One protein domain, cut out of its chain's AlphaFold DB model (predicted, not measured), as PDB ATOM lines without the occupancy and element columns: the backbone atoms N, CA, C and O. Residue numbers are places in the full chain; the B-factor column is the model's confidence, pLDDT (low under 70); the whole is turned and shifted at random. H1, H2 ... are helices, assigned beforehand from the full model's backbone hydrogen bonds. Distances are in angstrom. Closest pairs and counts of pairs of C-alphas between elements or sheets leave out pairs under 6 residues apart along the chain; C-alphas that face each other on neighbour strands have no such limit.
ATOM      1  N   CYS A  20      17.187 -21.016 -13.260       96.62
ATOM      2  CA  CYS A  20      15.849 -21.414 -12.801       96.62
ATOM      3  C   CYS A  20      15.233 -20.438 -11.782       96.62
ATOM      4  O   CYS A  20      14.105 -20.632 -11.336       96.62
ATOM      5  N   GLY A  21      15.975 -19.407 -11.363       95.88
ATOM      6  CA  GLY A  21      15.484 -18.402 -10.421       95.88
ATOM      7  C   GLY A  21      14.539 -17.388 -11.068       95.88
ATOM      8  O   GLY A  21      14.666 -17.086 -12.254       95.88
ATOM      9  N   ASN A  22      13.657 -16.792 -10.258       94.81
ATOM     10  CA  ASN A  22      12.677 -15.778 -10.680       94.81
ATOM     11  C   ASN A  22      13.293 -14.683 -11.565       94.81
ATOM     12  O   ASN A  22      12.829 -14.436 -12.676       94.81
ATOM     13  N   LYS A  23      14.402 -14.087 -11.105       96.50
ATOM     14  CA  LYS A  23      15.108 -13.037 -11.846       96.50
ATOM     15  C   LYS A  23      15.544 -13.509 -13.237       96.50
ATOM     16  O   LYS A  23      15.358 -12.785 -14.205       96.50
ATOM     17  N   ALA A  24      16.103 -14.715 -13.338       98.00
ATOM     18  CA  ALA A  24      16.589 -15.262 -14.601       98.00
ATOM     19  C   ALA A  24      15.448 -15.575 -15.578       98.00
ATOM     20  O   ALA A  24      15.597 -15.360 -16.780       98.00
ATOM     21  N   ILE A  25      14.310 -16.055 -15.067       98.38
ATOM     22  CA  ILE A  25      13.098 -16.280 -15.864       98.38
ATOM     23  C   ILE A  25      12.583 -14.947 -16.417       98.38
ATOM     24  O   ILE A  25      12.369 -14.829 -17.618       98.38
ATOM     25  N   LEU A  26      12.460 -13.916 -15.581       98.25
ATOM     26  CA  LEU A  26      11.983 -12.603 -16.025       98.25
ATOM     27  C   LEU A  26      12.978 -11.878 -16.938       98.25
ATOM     28  O   LEU A  26      12.563 -11.205 -17.878       98.25
ATOM     29  N   ASP A  27      14.283 -12.059 -16.732       98.44
ATOM     30  CA  ASP A  27      15.292 -11.604 -17.693       98.44
ATOM     31  C   ASP A  27      15.064 -12.250 -19.071       98.44
ATOM     32  O   ASP A  27      15.132 -11.561 -20.089       98.44
ATOM     33  N   ARG A  28      14.740 -13.552 -19.122       98.50
ATOM     34  CA  ARG A  28      14.389 -14.233 -20.379       98.50
ATOM     35  C   ARG A  28      13.091 -13.712 -20.978       98.50
ATOM     36  O   ARG A  28      13.096 -13.424 -22.167       98.50
ATOM     37  N   VAL A  29      12.033 -13.519 -20.183       98.56
ATOM     38  CA  VAL A  29      10.779 -12.893 -20.650       98.56
ATOM     39  C   VAL A  29      11.082 -11.574 -21.354       98.56
ATOM     40  O   VAL A  29      10.719 -11.381 -22.514       98.56
ATOM     41  N   HIS A  30      11.808 -10.684 -20.677       98.38
ATOM     42  CA  HIS A  30      12.116  -9.364 -21.206       98.38
ATOM     43  C   HIS A  30      12.940  -9.441 -22.501       98.38
ATOM     44  O   HIS A  30      12.579  -8.828 -23.507       98.38
ATOM     45  N   ASN A  31      14.018 -10.229 -22.502       98.44
ATOM     46  CA  ASN A  31      14.905 -10.361 -23.658       98.44
ATOM     47  C   ASN A  31      14.206 -11.014 -24.859       98.44
ATOM     48  O   ASN A  31      14.393 -10.568 -25.990       98.44
ATOM     49  N   ASN A  32      13.372 -12.028 -24.623       98.38
ATOM     50  CA  ASN A  32      12.617 -12.716 -25.666       98.38
ATOM     51  C   ASN A  32      11.593 -11.787 -26.326       98.38
ATOM     52  O   ASN A  32      11.501 -11.757 -27.555       98.38
ATOM     53  N   ILE A  33      10.869 -10.988 -25.531       98.44
ATOM     54  CA  ILE A  33       9.953  -9.973 -26.065       98.44
ATOM     55  C   ILE A  33      10.733  -8.969 -26.919       98.44
ATOM     56  O   ILE A  33      10.373  -8.749 -28.073       98.44
ATOM     57  N   GLN A  34      11.825  -8.399 -26.394       98.06
ATOM     58  CA  GLN A  34      12.632  -7.410 -27.120       98.06
ATOM     59  C   GLN A  34      13.221  -7.950 -28.428       98.06
ATOM     60  O   GLN A  34      13.348  -7.202 -29.396       98.06
ATOM     61  N   ALA A  35      13.556  -9.239 -28.470       98.00
ATOM     62  CA  ALA A  35      14.059  -9.909 -29.663       98.00
ATOM     63  C   ALA A  35      12.975 -10.198 -30.719       98.00
ATOM     64  O   ALA A  35      13.306 -10.683 -31.797       98.00
ATOM     65  N   GLY A  36      11.693  -9.931 -30.437       97.88
ATOM     66  CA  GLY A  36      10.597 -10.244 -31.358       97.88
ATOM     67  C   GLY A  36      10.244 -11.728 -31.424       97.88
ATOM     68  O   GLY A  36       9.551 -12.139 -32.351       97.88
ATOM     69  N   ARG A  37      10.675 -12.529 -30.436       97.50
ATOM     70  CA  ARG A  37      10.496 -13.993 -30.410       97.50
ATOM     71  C   ARG A  37       9.037 -14.418 -30.603       97.50
ATOM     72  O   ARG A  37       8.775 -15.438 -31.224       97.50
ATOM     73  N   TYR A  38       8.103 -13.628 -30.080       97.56
ATOM     74  CA  TYR A  38       6.685 -13.975 -30.033       97.56
ATOM     75  C   TYR A  38       5.841 -13.347 -31.147       97.56
ATOM     76  O   TYR A  38       4.642 -13.605 -31.214       97.56
ATOM     77  N   THR A  39       6.429 -12.517 -32.015       96.19
ATOM     78  CA  THR A  39       5.651 -11.682 -32.941       96.19
ATOM     79  C   THR A  39       4.828 -12.493 -33.931       96.19
ATOM     80  O   THR A  39       3.655 -12.192 -34.154       96.19
ATOM     81  N   ASP A  40       5.403 -13.560 -34.479       94.44
ATOM     82  CA  ASP A  40       4.710 -14.372 -35.473       94.44
ATOM     83  C   ASP A  40       3.667 -15.303 -34.856       94.44
ATOM     84  O   ASP A  40       2.602 -15.478 -35.454       94.44
ATOM     85  N   ILE A  41       3.944 -15.881 -33.683       95.19
ATOM     86  CA  ILE A  41       3.047 -16.851 -33.037       95.19
ATOM     87  C   ILE A  41       1.894 -16.160 -32.298       95.19
ATOM     88  O   ILE A  41       0.747 -16.552 -32.471       95.19
ATOM     89  N   LEU A  42       2.163 -15.069 -31.568       94.44
ATOM     90  CA  LEU A  42       1.138 -14.345 -30.801       94.44
ATOM     91  C   LEU A  42       0.438 -13.241 -31.604       94.44
ATOM     92  O   LEU A  42      -0.536 -12.673 -31.124       94.44
ATOM     93  N   LYS A  43       0.925 -12.920 -32.813       94.69
ATOM     94  CA  LYS A  43       0.437 -11.799 -33.643       94.69
ATOM     95  C   LYS A  43       0.480 -10.447 -32.922       94.69
ATOM     96  O   LYS A  43      -0.330  -9.567 -33.200       94.69
ATOM     97  N   GLU A  44       1.472 -10.273 -32.054       95.38
ATOM     98  CA  GLU A  44       1.661  -9.077 -31.238       95.38
ATOM     99  C   GLU A  44       3.048  -8.458 -31.419       95.38
ATOM    100  O   GLU A  44       4.035  -9.126 -31.734       95.38
ATOM    101  N   THR A  45       3.149  -7.146 -31.206       96.81
ATOM    102  CA  THR A  45       4.440  -6.452 -31.313       96.81
ATOM    103  C   THR A  45       5.216  -6.512 -29.993       96.81
ATOM    104  O   THR A  45       4.598  -6.510 -28.925       96.81
ATOM    105  N   PRO A  46       6.563  -6.473 -30.021       98.00
ATOM    106  CA  PRO A  46       7.373  -6.348 -28.806       98.00
ATOM    107  C   PRO A  46       6.962  -5.174 -27.919       98.00
ATOM    108  O   PRO A  46       6.978  -5.277 -26.696       98.00
ATOM    109  N   GLU A  47       6.572  -4.057 -28.537       97.56
ATOM    110  CA  GLU A  47       6.138  -2.858 -27.827       97.56
ATOM    111  C   GLU A  47       4.809  -3.088 -27.100       97.56
ATOM    112  O   GLU A  47       4.689  -2.713 -25.936       97.56
ATOM    113  N   THR A  48       3.832  -3.733 -27.751       95.31
ATOM    114  CA  THR A  48       2.548  -4.092 -27.125       95.31
ATOM    115  C   THR A  48       2.767  -5.036 -25.946       95.31
ATOM    116  O   THR A  48       2.280  -4.773 -24.847       95.31
ATOM    117  N   LEU A  49       3.551  -6.100 -26.151       96.62
ATOM    118  CA  LEU A  49       3.832  -7.085 -25.108       96.62
ATOM    119  C   LEU A  49       4.580  -6.457 -23.929       96.62
ATOM    120  O   LEU A  49       4.233  -6.718 -22.784       96.62
ATOM    121  N   MET A  50       5.568  -5.588 -24.166       97.19
ATOM    122  CA  MET A  50       6.280  -4.937 -23.063       97.19
ATOM    123  C   MET A  50       5.390  -3.938 -22.311       97.19
ATOM    124  O   MET A  50       5.403  -3.914 -21.083       97.19
ATOM    125  N   LYS A  51       4.557  -3.168 -23.031       95.12
ATOM    126  CA  LYS A  51       3.571  -2.256 -22.426       95.12
ATOM    127  C   LYS A  51       2.615  -2.980 -21.482       95.12
ATOM    128  O   LYS A  51       2.253  -2.408 -20.457       95.12
ATOM    129  N   LEU A  52       2.241  -4.218 -21.805       93.56
ATOM    130  CA  LEU A  52       1.406  -5.062 -20.955       93.56
ATOM    131  C   LEU A  52       2.061  -5.291 -19.582       93.56
ATOM    132  O   LEU A  52       1.505  -4.914 -18.550       93.56
ATOM    133  N   PHE A  53       3.282  -5.835 -19.562       95.88
ATOM    134  CA  PHE A  53       4.002  -6.089 -18.312       95.88
ATOM    135  C   PHE A  53       4.358  -4.798 -17.560       95.88
ATOM    136  O   PHE A  53       4.248  -4.754 -16.333       95.88
ATOM    137  N   ASP A  54       4.750  -3.734 -18.267       95.50
ATOM    138  CA  ASP A  54       5.034  -2.432 -17.656       95.50
ATOM    139  C   ASP A  54       3.784  -1.815 -17.012       95.50
ATOM    140  O   ASP A  54       3.880  -1.197 -15.947       95.50
ATOM    141  N   GLY A  55       2.605  -2.024 -17.608       93.69
ATOM    142  CA  GLY A  55       1.315  -1.654 -17.031       93.69
ATOM    143  C   GLY A  55       1.082  -2.328 -15.679       93.69
ATOM    144  O   GLY A  55       0.835  -1.648 -14.680       93.69
ATOM    145  N   TYR A  56       1.258  -3.649 -15.606       93.81
ATOM    146  CA  TYR A  56       1.098  -4.403 -14.356       93.81
ATOM    147  C   TYR A  56       2.151  -4.047 -13.314       93.81
ATOM    148  O   TYR A  56       1.818  -3.805 -12.155       93.81
ATOM    149  N   ARG A  57       3.409  -3.887 -13.728       95.38
ATOM    150  CA  ARG A  57       4.468  -3.361 -12.863       95.38
ATOM    151  C   ARG A  57       4.125  -1.974 -12.318       95.38
ATOM    152  O   ARG A  57       4.397  -1.690 -11.152       95.38
ATOM    153  N   SER A  58       3.519  -1.100 -13.122       94.44
ATOM    154  CA  SER A  58       3.063   0.222 -12.675       94.44
ATOM    155  C   SER A  58       1.976   0.123 -11.600       94.44
ATOM    156  O   SER A  58       2.018   0.857 -10.612       94.44
ATOM    157  N   ILE A  59       1.034  -0.809 -11.748       93.44
ATOM    158  CA  ILE A  59      -0.005  -1.076 -10.745       93.44
ATOM    159  C   ILE A  59       0.620  -1.607  -9.451       93.44
ATOM    160  O   ILE A  59       0.391  -1.035  -8.386       93.44
ATOM    161  N   ILE A  60       1.496  -2.611  -9.535       94.56
ATOM    162  CA  ILE A  60       2.228  -3.161  -8.380       94.56
ATOM    163  C   ILE A  60       3.007  -2.050  -7.659       94.56
ATOM    164  O   ILE A  60       2.949  -1.928  -6.438       94.56
ATOM    165  N   ASN A  61       3.668  -1.158  -8.400       94.88
ATOM    166  CA  ASN A  61       4.363  -0.005  -7.825       94.88
ATOM    167  C   ASN A  61       3.432   0.943  -7.057       94.88
ATOM    168  O   ASN A  61       3.851   1.539  -6.063       94.88
ATOM    169  N   GLN A  62       2.192   1.113  -7.512       93.94
ATOM    170  CA  GLN A  62       1.188   1.903  -6.801       93.94
ATOM    171  C   GLN A  62       0.687   1.178  -5.547       93.94
ATOM    172  O   GLN A  62       0.465   1.831  -4.527       93.94
ATOM    173  N   VAL A  63       0.566  -0.155  -5.583       93.88
ATOM    174  CA  VAL A  63       0.259  -0.968  -4.395       93.88
ATOM    175  C   VAL A  63       1.337  -0.778  -3.339       93.88
ATOM    176  O   VAL A  63       0.998  -0.388  -2.224       93.88
ATOM    177  N   ILE A  64       2.614  -0.946  -3.709       94.88
ATOM    178  CA  ILE A  64       3.781  -0.778  -2.822       94.88
ATOM    179  C   ILE A  64       3.788   0.613  -2.169       94.88
ATOM    180  O   ILE A  64       4.078   0.751  -0.987       94.88
ATOM    181  N   LYS A  65       3.439   1.661  -2.925       93.38
ATOM    182  CA  LYS A  65       3.382   3.046  -2.422       93.38
ATOM    183  C   LYS A  65       2.141   3.354  -1.578       93.38
ATOM    184  O   LYS A  65       2.035   4.465  -1.064       93.38
ATOM    185  N   GLY A  66       1.191   2.425  -1.472       91.31
ATOM    186  CA  GLY A  66      -0.094   2.657  -0.811       91.31
ATOM    187  C   GLY A  66      -1.016   3.618  -1.573       91.31
ATOM    188  O   GLY A  66      -1.952   4.154  -0.990       91.31
ATOM    189  N   THR A  67      -0.756   3.863  -2.860       89.88
ATOM    190  CA  THR A  67      -1.565   4.757  -3.710       89.88
ATOM    191  C   THR A  67      -2.586   4.007  -4.560       89.88
ATOM    192  O   THR A  67      -3.431   4.641  -5.184       89.88
ATOM    193  N   TRP A  68      -2.510   2.675  -4.601       84.56
ATOM    194  CA  TRP A  68      -3.533   1.823  -5.201       84.56
ATOM    195  C   TRP A  68      -4.567   1.415  -4.156       84.56
ATOM    196  O   TRP A  68      -4.207   0.797  -3.150       84.56
ATOM    197  N   ASN A  69      -5.833   1.729  -4.420       73.62
ATOM    198  CA  ASN A  69      -6.955   1.364  -3.566       73.62
ATOM    199  C   ASN A  69      -8.020   0.653  -4.399       73.62
ATOM    200  O   ASN A  69      -8.366   1.112  -5.485       73.62
ATOM    201  N   ILE A  70      -8.543  -0.439  -3.855       73.50
ATOM    202  CA  ILE A  70      -9.741  -1.113  -4.353       73.50
ATOM    203  C   ILE A  70     -10.892  -0.673  -3.454       73.50
ATOM    204  O   ILE A  70     -10.683  -0.448  -2.258       73.50
ATOM    205  N   SER A  71     -12.094  -0.510  -4.004       67.44
ATOM    206  CA  SER A  71     -13.257  -0.241  -3.161       67.44
ATOM    207  C   SER A  71     -13.501  -1.437  -2.226       67.44
ATOM    208  O   SER A  71     -13.320  -2.588  -2.625       67.44
ATOM    209  N   GLU A  72     -13.926  -1.190  -0.984       58.31
ATOM    210  CA  GLU A  72     -14.235  -2.260  -0.014       58.31
ATOM    211  C   GLU A  72     -15.338  -3.218  -0.506       58.31
ATOM    212  O   GLU A  72     -15.451  -4.332  -0.006       58.31
ATOM    213  N   ASN A  73     -16.135  -2.796  -1.495       60.16
ATOM    214  CA  ASN A  73     -17.194  -3.608  -2.093       60.16
ATOM    215  C   ASN A  73     -16.707  -4.475  -3.266       60.16
ATOM    216  O   ASN A  73     -17.396  -5.431  -3.616       60.16
ATOM    217  N   ASP A  74     -15.551  -4.151  -3.854       61.59
ATOM    218  CA  ASP A  74     -14.974  -4.884  -4.988       61.59
ATOM    219  C   ASP A  74     -13.785  -5.767  -4.556       61.59
ATOM    220  O   ASP A  74     -13.500  -6.781  -5.186       61.59
ATOM    221  N   GLY A  75     -13.103  -5.422  -3.457       60.62
ATOM    222  CA  GLY A  75     -11.991  -6.201  -2.917       60.62
ATOM    223  C   GLY A  75     -12.461  -7.355  -2.030       60.62
ATOM    224  O   GLY A  75     -13.015  -7.138  -0.955       60.62
ATOM    225  N   TYR A  76     -12.181  -8.596  -2.422       73.38
ATOM    226  CA  TYR A  76     -12.312  -9.735  -1.510       73.38
ATOM    227  C   TYR A  76     -11.077  -9.867  -0.610       73.38
ATOM    228  O   TYR A  76      -9.966  -9.502  -0.992       73.38
ATOM    229  N   LEU A  77     -11.275 -10.423   0.592       75.94
ATOM    230  CA  LEU A  77     -10.287 -10.462   1.682       75.94
ATOM    231  C   LEU A  77      -8.875 -10.871   1.233       75.94
ATOM    232  O   LEU A  77      -7.903 -10.205   1.569       75.94
ATOM    233  N   PHE A  78      -8.768 -11.931   0.436       76.81
ATOM    234  CA  PHE A  78      -7.480 -12.430  -0.037       76.81
ATOM    235  C   PHE A  78      -6.739 -11.449  -0.957       76.81
ATOM    236  O   PHE A  78      -5.526 -11.333  -0.852       76.81
ATOM    237  N   LEU A  79      -7.441 -10.705  -1.820       82.38
ATOM    238  CA  LEU A  79      -6.803  -9.695  -2.671       82.38
ATOM    239  C   LEU A  79      -6.190  -8.571  -1.824       82.38
ATOM    240  O   LEU A  79      -5.082  -8.116  -2.095       82.38
ATOM    241  N   LEU A  80      -6.885  -8.164  -0.755       84.19
ATOM    242  CA  LEU A  80      -6.380  -7.170   0.195       84.19
ATOM    243  C   LEU A  80      -5.152  -7.684   0.963       84.19
ATOM    244  O   LEU A  80      -4.194  -6.932   1.137       84.19
ATOM    245  N   MET A  81      -5.157  -8.958   1.370       82.81
ATOM    246  CA  MET A  81      -4.008  -9.603   2.022       82.81
ATOM    247  C   MET A  81      -2.786  -9.660   1.097       82.81
ATOM    248  O   MET A  81      -1.685  -9.309   1.515       82.81
ATOM    249  N   GLU A  82      -2.972 -10.015  -0.177       86.25
ATOM    250  CA  GLU A  82      -1.878 -10.034  -1.156       86.25
ATOM    251  C   GLU A  82      -1.315  -8.632  -1.425       86.25
ATOM    252  O   GLU A  82      -0.100  -8.451  -1.527       86.25
ATOM    253  N   MET A  83      -2.170  -7.606  -1.462       89.06
ATOM    254  CA  MET A  83      -1.713  -6.217  -1.555       89.06
ATOM    255  C   MET A  83      -0.877  -5.791  -0.339       89.06
ATOM    256  O   MET A  83       0.107  -5.068  -0.501       89.06
ATOM    257  N   GLU A  84      -1.259  -6.210   0.869       88.12
ATOM    258  CA  GLU A  84      -0.487  -5.961   2.093       88.12
ATOM    259  C   GLU A  84       0.862  -6.692   2.056       88.12
ATOM    260  O   GLU A  84       1.900  -6.057   2.245       88.12
ATOM    261  N   ARG A  85       0.881  -7.975   1.662       88.44
ATOM    262  CA  ARG A  85       2.123  -8.739   1.460       88.44
ATOM    263  C   ARG A  85       3.070  -8.029   0.493       88.44
ATOM    264  O   ARG A  85       4.257  -7.891   0.782       88.44
ATOM    265  N   VAL A  86       2.567  -7.562  -0.650       91.00
ATOM    266  CA  VAL A  86       3.369  -6.841  -1.653       91.00
ATOM    267  C   VAL A  86       3.951  -5.541  -1.092       91.00
ATOM    268  O   VAL A  86       5.112  -5.229  -1.373       91.00
ATOM    269  N   ARG A  87       3.187  -4.793  -0.282       91.19
ATOM    270  CA  ARG A  87       3.659  -3.561   0.382       91.19
ATOM    271  C   ARG A  87       4.811  -3.824   1.343       91.19
ATOM    272  O   ARG A  87       5.766  -3.051   1.357       91.19
ATOM    273  N   ASP A  88       4.728  -4.907   2.104       87.75
ATOM    274  CA  ASP A  88       5.732  -5.251   3.111       87.75
ATOM    275  C   ASP A  88       6.984  -5.891   2.499       87.75
ATOM    276  O   ASP A  88       8.097  -5.712   3.003       87.75
ATOM    277  N   TYR A  89       6.815  -6.642   1.408       87.25
ATOM    278  CA  TYR A  89       7.887  -7.426   0.802       87.25
ATOM    279  C   TYR A  89       8.810  -6.594  -0.098       87.25
ATOM    280  O   TYR A  89      10.037  -6.740  -0.045       87.25
ATOM    281  N   TYR A  90       8.247  -5.724  -0.941       91.31
ATOM    282  CA  TYR A  90       9.024  -5.004  -1.950       91.31
ATOM    283  C   TYR A  90       9.529  -3.646  -1.471       91.31
ATOM    284  O   TYR A  90       8.844  -2.865  -0.818       91.31
ATOM    285  N   LYS A  91      10.740  -3.298  -1.915       90.38
ATOM    286  CA  LYS A  91      11.214  -1.907  -1.883       90.38
ATOM    287  C   LYS A  91      10.497  -1.093  -2.958       90.38
ATOM    288  O   LYS A  91      10.038  -1.644  -3.946       90.38
ATOM    289  N   ALA A  92      10.443   0.229  -2.810       88.75
ATOM    290  CA  ALA A  92       9.793   1.089  -3.798       88.75
ATOM    291  C   ALA A  92      10.458   1.012  -5.190       88.75
ATOM    292  O   ALA A  92      11.673   1.162  -5.310       88.75
ATOM    293  N   ASN A  93       9.630   0.903  -6.235       90.50
ATOM    294  CA  ASN A  93      10.013   0.846  -7.654       90.50
ATOM    295  C   ASN A  93      10.968  -0.316  -8.025       90.50
ATOM    296  O   ASN A  93      12.009  -0.047  -8.633       90.50
ATOM    297  N   PRO A  94      10.641  -1.586  -7.713       94.38
ATOM    298  CA  PRO A  94      11.429  -2.733  -8.157       94.38
ATOM    299  C   PRO A  94      11.639  -2.718  -9.674       94.38
ATOM    300  O   PRO A  94      10.773  -2.279 -10.447       94.38
ATOM    301  N   ALA A  95      12.797  -3.196 -10.121       95.38
ATOM    302  CA  ALA A  95      13.037  -3.483 -11.530       95.38
ATOM    303  C   ALA A  95      12.130  -4.624 -12.027       95.38
ATOM    304  O   ALA A  95      11.581  -5.393 -11.242       95.38
ATOM    305  N   PHE A  96      11.980  -4.743 -13.350       95.44
ATOM    306  CA  PHE A  96      11.133  -5.760 -13.991       95.44
ATOM    307  C   PHE A  96      11.395  -7.178 -13.457       95.44
ATOM    308  O   PHE A  96      10.469  -7.915 -13.134       95.44
ATOM    309  N   ASN A  97      12.669  -7.535 -13.332       95.25
ATOM    310  CA  ASN A  97      13.154  -8.850 -12.916       95.25
ATOM    311  C   ASN A  97      13.284  -9.018 -11.389       95.25
ATOM    312  O   ASN A  97      13.716 -10.073 -10.922       95.25
ATOM    313  N   GLU A  98      12.951  -7.984 -10.617       94.88
ATOM    314  CA  GLU A  98      12.912  -8.027  -9.153       94.88
ATOM    315  C   GLU A  98      11.508  -8.325  -8.623       94.88
ATOM    316  O   GLU A  98      11.384  -8.740  -7.477       94.88
ATOM    317  N   ILE A  99      10.471  -8.142  -9.446       94.19
ATOM    318  CA  ILE A  99       9.092  -8.519  -9.124       94.19
ATOM    319  C   ILE A  99       8.952 -10.039  -9.239       94.19
ATOM    320  O   ILE A  99       9.525 -10.659 -10.131       94.19
ATOM    321  N   GLY A 100       8.218 -10.659  -8.325       91.19
ATOM    322  CA  GLY A 100       7.855 -12.067  -8.383       91.19
ATOM    323  C   GLY A 100       6.958 -12.343  -9.582       91.19
ATOM    324  O   GLY A 100       6.057 -11.576  -9.897       91.19
ATOM    325  N   LEU A 101       7.187 -13.455 -10.262       91.56
ATOM    326  CA  LEU A 101       6.414 -13.850 -11.435       91.56
ATOM    327  C   LEU A 101       4.902 -13.924 -11.148       91.56
ATOM    328  O   LEU A 101       4.111 -13.431 -11.949       91.56
ATOM    329  N   GLU A 102       4.501 -14.442  -9.983       88.75
ATOM    330  CA  GLU A 102       3.095 -14.469  -9.543       88.75
ATOM    331  C   GLU A 102       2.517 -13.061  -9.304       88.75
ATOM    332  O   GLU A 102       1.336 -12.825  -9.552       88.75
ATOM    333  N   ASP A 103       3.343 -12.087  -8.916       92.00
ATOM    334  CA  ASP A 103       2.886 -10.717  -8.663       92.00
ATOM    335  C   ASP A 103       2.508  -9.977  -9.949       92.00
ATOM    336  O   ASP A 103       1.685  -9.063  -9.909       92.00
ATOM    337  N   TYR A 104       3.028 -10.389 -11.110       94.19
ATOM    338  CA  TYR A 104       2.519  -9.889 -12.389       94.19
ATOM    339  C   TYR A 104       1.066 -10.312 -12.627       94.19
ATOM    340  O   TYR A 104       0.286  -9.511 -13.141       94.19
ATOM    341  N   PHE A 105       0.677 -11.520 -12.207       90.94
ATOM    342  CA  PHE A 105      -0.717 -11.968 -12.269       90.94
ATOM    343  C   PHE A 105      -1.601 -11.210 -11.279       90.94
ATOM    344  O   PHE A 105      -2.723 -10.850 -11.627       90.94
ATOM    345  N   LEU A 106      -1.080 -10.875 -10.096       90.31
ATOM    346  CA  LEU A 106      -1.756  -9.956  -9.180       90.31
ATOM    347  C   LEU A 106      -1.938  -8.569  -9.821       90.31
ATOM    348  O   LEU A 106      -3.013  -7.986  -9.743       90.31
ATOM    349  N   GLY A 107      -0.914  -8.037 -10.493       91.81
ATOM    350  CA  GLY A 107      -1.013  -6.778 -11.236       91.81
ATOM    351  C   GLY A 107      -2.079  -6.820 -12.337       91.81
ATOM    352  O   GLY A 107      -2.825  -5.851 -12.500       91.81
ATOM    353  N   HIS A 108      -2.190  -7.951 -13.041       89.88
ATOM    354  CA  HIS A 108      -3.262  -8.206 -14.001       89.88
ATOM    355  C   HIS A 108      -4.644  -8.184 -13.340       89.88
ATOM    356  O   HIS A 108      -5.525  -7.460 -13.803       89.88
ATOM    357  N   GLU A 109      -4.834  -8.864 -12.210       86.81
ATOM    358  CA  GLU A 109      -6.103  -8.795 -11.479       86.81
ATOM    359  C   GLU A 109      -6.447  -7.381 -11.031       86.81
ATOM    360  O   GLU A 109      -7.572  -6.912 -11.168       86.81
ATOM    361  N   LEU A 110      -5.478  -6.672 -10.472       87.50
ATOM    362  CA  LEU A 110      -5.713  -5.329  -9.972       87.50
ATOM    363  C   LEU A 110      -6.111  -4.383 -11.106       87.50
ATOM    364  O   LEU A 110      -6.961  -3.517 -10.908       87.50
ATOM    365  N   SER A 111      -5.574  -4.593 -12.313       84.88
ATOM    366  CA  SER A 111      -6.011  -3.864 -13.508       84.88
ATOM    367  C   SER A 111      -7.494  -4.081 -13.820       84.88
ATOM    368  O   SER A 111      -8.161  -3.190 -14.348       84.88
ATOM    369  N   SER A 112      -8.038  -5.232 -13.412       74.06
ATOM    370  CA  SER A 112      -9.425  -5.617 -13.629       74.06
ATOM    371  C   SER A 112     -10.419  -4.718 -12.879       74.06
ATOM    372  O   SER A 112     -11.555  -4.568 -13.339       74.06
ATOM    373  N   HIS A 113      -9.962  -4.063 -11.807       71.56
ATOM    374  CA  HIS A 113     -10.733  -3.175 -10.935       71.56
ATOM    375  C   HIS A 113     -10.686  -1.697 -11.373       71.56
ATOM    376  O   HIS A 113     -11.220  -0.818 -10.694       71.56
ATOM    377  N   ILE A 114     -10.061  -1.394 -12.516       66.44
ATOM    378  CA  ILE A 114     -10.072  -0.060 -13.125       66.44
ATOM    379  C   ILE A 114     -11.332   0.071 -13.995       66.44
ATOM    380  O   ILE A 114     -11.503  -0.684 -14.950       66.44
ATOM    381  N   GLN A 115     -12.189   1.062 -13.712       53.62
ATOM    382  CA  GLN A 115     -13.456   1.287 -14.435       53.62
ATOM    383  C   GLN A 115     -13.298   1.509 -15.957       53.62
ATOM    384  O   GLN A 115     -14.244   1.261 -16.698       53.62
ATOM    385  N   ASP A 116     -12.110   1.916 -16.424       50.84
ATOM    386  CA  ASP A 116     -11.795   2.200 -17.837       50.84
ATOM    387  C   ASP A 116     -10.998   1.084 -18.554       50.84
ATOM    388  O   ASP A 116     -10.538   1.273 -19.686       50.84
ATOM    389  N   PHE A 117     -10.804  -0.090 -17.940       51.44
ATOM    390  CA  PHE A 117     -10.060  -1.176 -18.589       51.44
ATOM    391  C   PHE A 117     -10.922  -1.890 -19.648       51.44
ATOM    392  O   PHE A 117     -11.704  -2.788 -19.344       51.44
ATOM    393  N   SER A 118     -10.780  -1.466 -20.906       48.91
ATOM    394  CA  SER A 118     -11.526  -1.968 -22.076       48.91
ATOM    395  C   SER A 118     -10.861  -3.151 -22.805       48.91
ATOM    396  O   SER A 118     -11.338  -3.563 -23.863       48.91
ATOM    397  N   GLY A 119      -9.767  -3.698 -22.260       59.91
ATOM    398  CA  GLY A 119      -9.021  -4.820 -22.838       59.91
ATOM    399  C   GLY A 119      -9.702  -6.183 -22.660       59.91
ATOM    400  O   GLY A 119     -10.489  -6.399 -21.735       59.91
ATOM    401  N   ASN A 120      -9.376  -7.131 -23.545       74.31
ATOM    402  CA  ASN A 120      -9.783  -8.530 -23.413       74.31
ATOM    403  C   ASN A 120      -8.908  -9.218 -22.348       74.31
ATOM    404  O   ASN A 120      -7.886  -9.822 -22.666       74.31
ATOM    405  N   LYS A 121      -9.303  -9.087 -21.077       77.81
ATOM    406  CA  LYS A 121      -8.540  -9.546 -19.898       77.81
ATOM    407  C   LYS A 121      -8.088 -11.005 -19.997       77.81
ATOM    408  O   LYS A 121      -6.948 -11.326 -19.688       77.81
ATOM    409  N   GLU A 122      -8.972 -11.875 -20.474       81.81
ATOM    410  CA  GLU A 122      -8.675 -13.297 -20.658       81.81
ATOM    411  C   GLU A 122      -7.509 -13.503 -21.633       81.81
ATOM    412  O   GLU A 122      -6.571 -14.238 -21.344       81.81
ATOM    413  N   GLN A 123      -7.532 -12.789 -22.759       87.12
ATOM    414  CA  GLN A 123      -6.476 -12.847 -23.764       87.12
ATOM    415  C   GLN A 123      -5.149 -12.309 -23.221       87.12
ATOM    416  O   GLN A 123      -4.104 -12.905 -23.451       87.12
ATOM    417  N   GLU A 124      -5.168 -11.207 -22.472       89.06
ATOM    418  CA  GLU A 124      -3.959 -10.660 -21.850       89.06
ATOM    419  C   GLU A 124      -3.352 -11.616 -20.820       89.06
ATOM    420  O   GLU A 124      -2.132 -11.805 -20.805       89.06
ATOM    421  N   ARG A 125      -4.193 -12.261 -20.000       87.69
ATOM    422  CA  ARG A 125      -3.751 -13.293 -19.059       87.69
ATOM    423  C   ARG A 125      -3.114 -14.462 -19.800       87.69
ATOM    424  O   ARG A 125      -2.016 -14.872 -19.436       87.69
ATOM    425  N   GLN A 126      -3.758 -14.956 -20.858       89.38
ATOM    426  CA  GLN A 126      -3.231 -16.040 -21.689       89.38
ATOM    427  C   GLN A 126      -1.886 -15.665 -22.324       89.38
ATOM    428  O   GLN A 126      -0.930 -16.428 -22.214       89.38
ATOM    429  N   LEU A 127      -1.757 -14.464 -22.899       93.25
ATOM    430  CA  LEU A 127      -0.493 -13.984 -23.472       93.25
ATOM    431  C   LEU A 127       0.635 -13.972 -22.433       93.25
ATOM    432  O   LEU A 127       1.733 -14.461 -22.707       93.25
ATOM    433  N   MET A 128       0.375 -13.453 -21.228       94.00
ATOM    434  CA  MET A 128       1.355 -13.499 -20.142       94.00
ATOM    435  C   MET A 128       1.722 -14.930 -19.765       94.00
ATOM    436  O   MET A 128       2.906 -15.221 -19.592       94.00
ATOM    437  N   GLN A 129       0.717 -15.805 -19.631       93.81
ATOM    438  CA  GLN A 129       0.924 -17.198 -19.257       93.81
ATOM    439  C   GLN A 129       1.864 -17.884 -20.240       93.81
ATOM    440  O   GLN A 129       2.915 -18.385 -19.848       93.81
ATOM    441  N   MET A 130       1.538 -17.802 -21.524       95.25
ATOM    442  CA  MET A 130       2.321 -18.385 -22.602       95.25
ATOM    443  C   MET A 130       3.774 -17.882 -22.607       95.25
ATOM    444  O   MET A 130       4.713 -18.675 -22.665       95.25
ATOM    445  N   ILE A 131       3.981 -16.563 -22.511       97.62
ATOM    446  CA  ILE A 131       5.320 -15.949 -22.541       97.62
ATOM    447  C   ILE A 131       6.167 -16.395 -21.346       97.62
ATOM    448  O   ILE A 131       7.354 -16.699 -21.483       97.62
ATOM    449  N   ILE A 132       5.567 -16.424 -20.159       97.44
ATOM    450  CA  ILE A 132       6.266 -16.827 -18.946       97.44
ATOM    451  C   ILE A 132       6.563 -18.337 -18.970       97.44
ATOM    452  O   ILE A 132       7.673 -18.726 -18.608       97.44
ATOM    453  N   LEU A 133       5.632 -19.176 -19.440       97.12
ATOM    454  CA  LEU A 133       5.854 -20.615 -19.617       97.12
ATOM    455  C   LEU A 133       7.015 -20.882 -20.580       97.12
ATOM    456  O   LEU A 133       7.896 -21.669 -20.244       97.12
ATOM    457  N   ASP A 134       7.102 -20.174 -21.713       98.00
ATOM    458  CA  ASP A 134       8.252 -20.268 -22.629       98.00
ATOM    459  C   ASP A 134       9.572 -19.878 -21.949       98.00
ATOM    460  O   ASP A 134      10.593 -20.555 -22.103       98.00
ATOM    461  N   ALA A 135       9.560 -18.822 -21.132       98.19
ATOM    462  CA  ALA A 135      10.741 -18.412 -20.383       98.19
ATOM    463  C   ALA A 135      11.153 -19.430 -19.302       98.19
ATOM    464  O   ALA A 135      12.350 -19.572 -19.026       98.19
ATOM    465  N   ILE A 136      10.212 -20.148 -18.685       97.94
ATOM    466  CA  ILE A 136      10.515 -21.257 -17.767       97.94
ATOM    467  C   ILE A 136      11.058 -22.456 -18.552       97.94
ATOM    468  O   ILE A 136      12.108 -22.985 -18.184       97.94
ATOM    469  N   TYR A 137      10.393 -22.826 -19.649       98.00
ATOM    470  CA  TYR A 137      10.755 -23.942 -20.525       98.00
ATOM    471  C   TYR A 137      12.188 -23.817 -21.055       98.00
ATOM    472  O   TYR A 137      12.934 -24.799 -21.100       98.00
ATOM    473  N   ASN A 138      12.608 -22.586 -21.373       97.38
ATOM    474  CA  ASN A 138      13.993 -22.235 -21.682       97.38
ATOM    475  C   ASN A 138      14.587 -23.130 -22.787       97.38
ATOM    476  O   ASN A 138      15.638 -23.750 -22.604       97.38
ATOM    477  N   GLU A 139      13.888 -23.208 -23.924       96.00
ATOM    478  CA  GLU A 139      14.275 -24.035 -25.080       96.00
ATOM    479  C   GLU A 139      14.423 -25.531 -24.724       96.00
ATOM    480  O   GLU A 139      15.318 -26.213 -25.217       96.00
ATOM    481  N   GLY A 140      13.605 -26.030 -23.793       96.12
ATOM    482  CA  GLY A 140      13.622 -27.419 -23.327       96.12
ATOM    483  C   GLY A 140      14.756 -27.756 -22.358       96.12
ATOM    484  O   GLY A 140      14.764 -28.843 -21.782       96.12
TER     485      GLY A 140
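Overview. This is residues 20 to 140 of the 306 residues of an uncharacterized protein of Roseburia sp. AM23-20 (UniProt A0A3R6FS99). One long helix, H3, has three helices in a row along one side of it: H4 makes a corner with its last residues, 60 to 64, H5 crosses it farther back over residues 53 to 60, and H6 lies side by side with H5, running back the opposite way. H1 meets the first residues of H3 to make a narrow V and packs on residues 131 to 136 of H6, while little H2 lies at the edge of the domain, far from H4. The printed part has 121 residues with six named helices, H1 to H6 in order along the chain, and no named strand; the class is all helix. The whole is compact, with a radius of gyration of the C-alphas of 14.6 A and spans of 42 by 31 by 21 A.

Along the chain. Start at C-alpha 22, at (12.677, -15.778, -10.680); here H1 begins, and it runs through residues 22 to 34 over 18.4 A. Go on past four residues to H2, residues 39 to 42, 5.7 A long. Next find C-alpha 46 at (7.373, -6.348, -28.806) and watch z climb as you read H3, residues 46 to 64, the longest helix with 19 residues, 26.8 A from first to last C-alpha. After residues 65 to 76, which hold no named element, read H4 in residues 77 to 89, 18.4 A long. H5 takes residues 101 to 112 over 18.0 A. H6 takes residues 121 to 137 over 24.1 A and ends at C-alpha 137, at (10.755, -23.942, -20.525).

Arrangement. Begin at H3, the hub, which touches three other helices. Look first at its residues 53 to 60, which touch H5; the closest C-alphas, those of Tyr 56 and Gly 107, are 4.5 A apart, and the lines stand about perpendicular at 86 degrees. Move on to residues 60 to 64, which touch residues 83 to 88 of H4, about perpendicular at 90 degrees; the closest C-alphas are those of Ile 64 and Arg 87, at 4.2 A. Residues 46 to 50 of H3 touch residues 30 to 34 of H1, closest at the C-alphas of Ile 33 and Pro 46, 5.2 A apart; the two helices run opposite ways at a steep tilt of 38 degrees, only just past shallow. H5 and H6 form a helical hairpin, opposite ways at a shallow tilt of 7 degrees; they only just touch, with 3 pairs of C-alphas within 8 A, the closest those of His 108 and Arg 125 at 7.2 A. Residues 131 to 136 of H6 touch H1, closest at the C-alphas of Ile 25 and Ala 135, 5.5 A apart. H4 and H5 are near each other, with 11 pairs of C-alphas within 10 A. H2 touches no helix, and H4 and H6 are apart. Check the backbone: in H1, H3, H4 and H6 every O i to N i+4 pair is within hydrogen-bond range, in H5 7 of 8 are, and H2 is too short for such a pair.

Size, cuts and confidence. Look for the largest distance between the C-alphas of Asn 73 and Gly 140, 44.4 A apart. The printed part has no cut. The links from H3 to H4 and from H4 to H5 are long, with 12 and 11 residues. The mean pLDDT of the printed part is 88.9; read residues 71 to 75 and 114 to 119 of this predicted model with care, where it is under 70.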